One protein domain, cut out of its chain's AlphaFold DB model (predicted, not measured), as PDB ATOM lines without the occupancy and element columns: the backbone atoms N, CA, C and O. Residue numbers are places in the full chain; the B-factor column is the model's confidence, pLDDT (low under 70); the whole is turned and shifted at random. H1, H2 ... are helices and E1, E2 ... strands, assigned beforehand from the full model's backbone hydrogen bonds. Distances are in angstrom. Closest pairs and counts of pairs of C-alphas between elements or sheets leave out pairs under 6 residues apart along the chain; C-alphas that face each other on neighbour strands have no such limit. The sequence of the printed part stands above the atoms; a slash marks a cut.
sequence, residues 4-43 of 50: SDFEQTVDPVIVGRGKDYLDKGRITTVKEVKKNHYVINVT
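What this domain is: This is residues 4 to 43 of the 50 residues of an uncharacterized protein of Peribacillus psychrosaccharolyticus (UniProt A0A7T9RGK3). The model is a flat, open arch: helix H2 and the two-stranded hairpin E1 E2 meet in a corner at one end of each, H2 by its residues 18 to 22, and the short helix H1 lies beyond the other end of H2. The space between H1 and the tip of the hairpin is empty. The printed part has 40 residues, with two named helices and then two named strands in the order H1, H2, E1, E2; the sheet, E1 - E2, is antiparallel and the class is mixed, helices and strands. The whole is loose, with a radius of gyration of the C-alphas of 11.4 A and spans of 29 by 26 by 11 A.

Where its parts are: H1 is residues 4 to 9 and begins at C-alpha 4, (33.077, -2.542, 34.931). H2, residues 12 to 23, is 16.3 A long. E1, residues 27 to 34, begins at C-alpha 27, (11.291, -14.956, 35.359), and is 18.9 A long. E2, residues 37 to 42, is 16.2 A long and ends at C-alpha 42, (11.769, -15.932, 30.773).

How they stand to each other: H1 is apart from H2, E1 and E2. H2 comes closest to E1 at the C-alphas of Tyr 21 and Ile 27, 6.0 A, and to E2 at those of Tyr 21 and Val 42, 6.8 A. E1 and E2 form a hairpin, antiparallel at 159 degrees; N 31 and O 39, 2.9 A, and N 39 and O 31, 2.8 A, are within hydrogen-bond range. In H1 and H2 every O i to N i+4 pair is within hydrogen-bond range.

The domain as a whole: The two C-alphas farthest apart, of Asp 5 and Thr 43, are 29.5 A apart. The printed part has no cut, and its three links are tight. Residues 8 to 14, of which 12 to 14 belong to H2, stand free. Residues 4 to 13 have pLDDT under 70; the mean of the printed part is 73.3.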
ATOM      1  N   SER A   4      33.622  -3.878  35.197       54.34
ATOM      2  CA  SER A   4      33.077  -2.542  34.931       54.34
ATOM      3  C   SER A   4      33.040  -2.180  33.447       54.34
ATOM      4  O   SER A   4      32.125  -1.501  32.998       54.34
ATOM      5  N   ASP A   5      34.031  -2.635  32.683       55.75
ATOM      6  CA  ASP A   5      34.153  -2.324  31.260       55.75
ATOM      7  C   ASP A   5      33.220  -3.239  30.453       55.75
ATOM      8  O   ASP A   5      32.604  -2.813  29.480       55.75
ATOM      9  N   PHE A   6      33.052  -4.491  30.898       56.97
ATOM     10  CA  PHE A   6      32.103  -5.445  30.321       56.97
ATOM     11  C   PHE A   6      30.656  -4.967  30.488       56.97
ATOM     12  O   PHE A   6      29.918  -4.948  29.510       56.97
ATOM     13  N   GLU A   7      30.277  -4.496  31.679       56.16
ATOM     14  CA  GLU A   7      28.945  -3.935  31.956       56.16
ATOM     15  C   GLU A   7      28.631  -2.693  31.105       56.16
ATOM     16  O   GLU A   7      27.493  -2.524  30.681       56.16
ATOM     17  N   GLN A   8      29.636  -1.867  30.783       56.56
ATOM     18  CA  GLN A   8      29.488  -0.738  29.850       56.56
ATOM     19  C   GLN A   8      29.329  -1.172  28.385       56.56
ATOM     20  O   GLN A   8      28.819  -0.405  27.571       56.56
ATOM     21  N   THR A   9      29.761  -2.390  28.043       60.38
ATOM     22  CA  THR A   9      29.676  -2.942  26.681       60.38
ATOM     23  C   THR A   9      28.390  -3.746  26.461       60.38
ATOM     24  O   THR A   9      28.041  -4.058  25.322       60.38
ATOM     25  N   VAL A  10      27.673  -4.105  27.533       65.12
ATOM     26  CA  VAL A  10      26.364  -4.750  27.414       65.12
ATOM     27  C   VAL A  10      25.385  -3.717  26.872       65.12
ATOM     28  O   VAL A  10      25.119  -2.705  27.518       65.12
ATOM     29  N   ASP A  11      24.849  -3.990  25.682       69.69
ATOM     30  CA  ASP A  11      23.858  -3.144  25.023       69.69
ATOM     31  C   ASP A  11      22.769  -2.722  26.038       69.69
ATOM     32  O   ASP A  11      22.172  -3.595  26.688       69.69
ATOM     33  N   PRO A  12      22.493  -1.414  26.202       68.81
ATOM     34  CA  PRO A  12      21.458  -0.914  27.105       68.81
ATOM     35  C   PRO A  12      20.099  -1.608  26.929       68.81
ATOM     36  O   PRO A  12      19.341  -1.738  27.891       68.81
ATOM     37  N   VAL A  13      19.799  -2.113  25.727       68.19
ATOM     38  CA  VAL A  13      18.609  -2.915  25.426       68.19
ATOM     39  C   VAL A  13      18.611  -4.245  26.184       68.19
ATOM     40  O   VAL A  13      17.566  -4.661  26.685       68.19
ATOM     41  N   ILE A  14      19.757  -4.921  26.299       72.56
ATOM     42  CA  ILE A  14      19.890  -6.189  27.032       72.56
ATOM     43  C   ILE A  14      19.675  -5.948  28.528       72.56
ATOM     44  O   ILE A  14      18.887  -6.660  29.153       72.56
ATOM     45  N   VAL A  15      20.304  -4.908  29.086       72.62
ATOM     46  CA  VAL A  15      20.128  -4.535  30.501       72.62
ATOM     47  C   VAL A  15      18.679  -4.131  30.782       72.62
ATOM     48  O   VAL A  15      18.081  -4.599  31.752       72.62
ATOM     49  N   GLY A  16      18.087  -3.307  29.914       73.44
ATOM     50  CA  GLY A  16      16.698  -2.865  30.033       73.44
ATOM     51  C   GLY A  16      15.705  -4.026  29.985       73.44
ATOM     52  O   GLY A  16      14.785  -4.082  30.796       73.44
ATOM     53  N   ARG A  17      15.924  -5.003  29.100       73.25
ATOM     54  CA  ARG A  17      15.098  -6.219  29.030       73.25
ATOM     55  C   ARG A  17      15.261  -7.097  30.263       73.25
ATOM     56  O   ARG A  17      14.264  -7.589  30.775       73.25
ATOM     57  N   GLY A  18      16.489  -7.267  30.756       74.06
ATOM     58  CA  GLY A  18      16.755  -7.995  31.998       74.06
ATOM     59  C   GLY A  18      15.957  -7.429  33.175       74.06
ATOM     60  O   GLY A  18      15.302  -8.187  33.889       74.06
ATOM     61  N   LYS A  19      15.941  -6.096  33.314       73.88
ATOM     62  CA  LYS A  19      15.119  -5.397  34.313       73.88
ATOM     63  C   LYS A  19      13.621  -5.596  34.072       73.88
ATOM     64  O   LYS A  19      12.918  -5.977  34.997       73.88
ATOM     65  N   ASP A  20      13.148  -5.460  32.833       79.88
ATOM     66  CA  ASP A  20      11.727  -5.659  32.496       79.88
ATOM     67  C   ASP A  20      11.219  -7.065  32.853       79.88
ATOM     68  O   ASP A  20      10.093  -7.229  33.328       79.88
ATOM     69  N   TYR A  21      12.046  -8.094  32.642       77.62
ATOM     70  CA  TYR A  21      11.707  -9.465  33.018       77.62
ATOM     71  C   TYR A  21      11.591  -9.644  34.532       77.62
ATOM     72  O   TYR A  21      10.688 -10.357  34.983       77.62
ATOM     73  N   LEU A  22      12.480  -9.004  35.294       75.81
ATOM     74  CA  LEU A  22      12.466  -9.025  36.753       75.81
ATOM     75  C   LEU A  22      11.240  -8.285  37.301       75.81
ATOM     76  O   LEU A  22      10.461  -8.872  38.048       75.81
ATOM     77  N   ASP A  23      11.027  -7.043  36.865       78.19
ATOM     78  CA  ASP A  23       9.975  -6.160  37.382       78.19
ATOM     79  C   ASP A  23       8.568  -6.697  37.090       78.19
ATOM     80  O   ASP A  23       7.654  -6.558  37.899       78.19
ATOM     81  N   LYS A  24       8.382  -7.358  35.941       79.50
ATOM     82  CA  LYS A  24       7.089  -7.939  35.545       79.50
ATOM     83  C   LYS A  24       6.867  -9.361  36.063       79.50
ATOM     84  O   LYS A  24       5.892  -9.991  35.653       79.50
ATOM     85  N   GLY A  25       7.768  -9.896  36.891       75.19
ATOM     86  CA  GLY A  25       7.664 -11.266  37.407       75.19
ATOM     87  C   GLY A  25       7.644 -12.328  36.301       75.19
ATOM     88  O   GLY A  25       6.995 -13.361  36.440       75.19
ATOM     89  N   ARG A  26       8.315 -12.069  35.168       76.38
ATOM     90  CA  ARG A  26       8.337 -12.960  33.987       76.38
ATOM     91  C   ARG A  26       9.455 -13.996  34.032       76.38
ATOM     92  O   ARG A  26       9.589 -14.800  33.108       76.38
ATOM     93  N   ILE A  27      10.265 -13.960  35.084       78.56
ATOM     94  CA  ILE A  27      11.291 -14.956  35.359       78.56
ATOM     95  C   ILE A  27      10.598 -16.222  35.852       78.56
ATOM     96  O   ILE A  27       9.990 -16.231  36.917       78.56
ATOM     97  N   THR A  28      10.694 -17.295  35.072       76.75
ATOM     98  CA  THR A  28      10.076 -18.580  35.428       76.75
ATOM     99  C   THR A  28      11.008 -19.444  36.248       76.75
ATOM    100  O   THR A  28      10.584 -20.096  37.194       76.75
ATOM    101  N   THR A  29      12.292 -19.459  35.890       77.81
ATOM    102  CA  THR A  29      13.309 -20.228  36.604       77.81
ATOM    103  C   THR A  29      14.644 -19.506  36.579       77.81
ATOM    104  O   THR A  29      15.051 -18.951  35.557       77.81
ATOM    105  N   VAL A  30      15.334 -19.556  37.717       79.00
ATOM    106  CA  VAL A  30      16.726 -19.133  37.871       79.00
ATOM    107  C   VAL A  30      17.523 -20.374  38.232       79.00
ATOM    108  O   VAL A  30      17.262 -21.002  39.258       79.00
ATOM    109  N   LYS A  31      18.477 -20.753  37.383       84.75
ATOM    110  CA  LYS A  31      19.351 -21.899  37.627       84.75
ATOM    111  C   LYS A  31      20.800 -21.448  37.645       84.75
ATOM    112  O   LYS A  31      21.303 -20.931  36.650       84.75
ATOM    113  N   GLU A  32      21.484 -21.697  38.754       82.31
ATOM    114  CA  GLU A  32      22.937 -21.579  38.806       82.31
ATOM    115  C   GLU A  32      23.559 -22.801  38.123       82.31
ATOM    116  O   GLU A  32      23.309 -23.944  38.508       82.31
ATOM    117  N   VAL A  33      24.322 -22.574  37.056       85.44
ATOM    118  CA  VAL A  33      24.969 -23.649  36.283       85.44
ATOM    119  C   VAL A  33      26.442 -23.811  36.649       85.44
ATOM    120  O   VAL A  33      27.000 -24.893  36.476       85.44
ATOM    121  N   LYS A  34      27.070 -22.748  37.162       79.44
ATOM    122  CA  LYS A  34      28.412 -22.712  37.762       79.44
ATOM    123  C   LYS A  34      28.433 -21.596  38.802       79.44
ATOM    124  O   LYS A  34      27.601 -20.701  38.721       79.44
ATOM    125  N   LYS A  35      29.418 -21.608  39.704       78.81
ATOM    126  CA  LYS A  35      29.614 -20.534  40.687       78.81
ATOM    127  C   LYS A  35      29.558 -19.163  40.002       78.81
ATOM    128  O   LYS A  35      30.385 -18.898  39.128       78.81
ATOM    129  N   ASN A  36      28.601 -18.325  40.397       70.88
ATOM    130  CA  ASN A  36      28.347 -16.988  39.836       70.88
ATOM    131  C   ASN A  36      27.907 -16.963  38.353       70.88
ATOM    132  O   ASN A  36      28.060 -15.943  37.682       70.88
ATOM    133  N   HIS A  37      27.370 -18.061  37.817       75.38
ATOM    134  CA  HIS A  37      26.811 -18.134  36.466       75.38
ATOM    135  C   HIS A  37      25.370 -18.628  36.532       75.38
ATOM    136  O   HIS A  37      25.104 -19.792  36.841       75.38
ATOM    137  N   TYR A  38      24.448 -17.737  36.175       77.25
ATOM    138  CA  TYR A  38      23.015 -17.984  36.212       77.25
ATOM    139  C   TYR A  38      22.436 -18.028  34.802       77.25
ATOM    140  O   TYR A  38      22.705 -17.156  33.979       77.25
ATOM    141  N   VAL A  39      21.615 -19.041  34.547       81.19
ATOM    142  CA  VAL A  39      20.748 -19.117  33.374       81.19
ATOM    143  C   VAL A  39      19.330 -18.836  33.843       81.19
ATOM    144  O   VAL A  39      18.838 -19.473  34.778       81.19
ATOM    145  N   ILE A  40      18.693 -17.860  33.204       80.06
ATOM    146  CA  ILE A  40      17.348 -17.407  33.544       80.06
ATOM    147  C   ILE A  40      16.435 -17.718  32.365       80.06
ATOM    148  O   ILE A  40      16.687 -17.260  31.250       80.06
ATOM    149  N   ASN A  41      15.368 -18.475  32.613       78.94
ATOM    150  CA  ASN A  41      14.302 -18.648  31.633       78.94
ATOM    151  C   ASN A  41      13.230 -17.589  31.861       78.94
ATOM    152  O   ASN A  41      12.789 -17.352  32.989       78.94
ATOM    153  N   VAL A  42      12.790 -16.976  30.768       78.31
ATOM    154  CA  VAL A  42      11.769 -15.932  30.773       78.31
ATOM    155  C   VAL A  42      10.629 -16.345  29.856       78.31
ATOM    156  O   VAL A  42      10.863 -16.847  28.755       78.31
ATOM    157  N   THR A  43       9.387 -16.157  30.297       71.75
ATOM    158  CA  THR A  43       8.231 -16.341  29.409       71.75
ATOM    159  C   THR A  43       8.229 -15.186  28.413       71.75
ATOM    160  O   THR A  43       8.291 -14.023  28.820       71.75
TER     161      THR A  43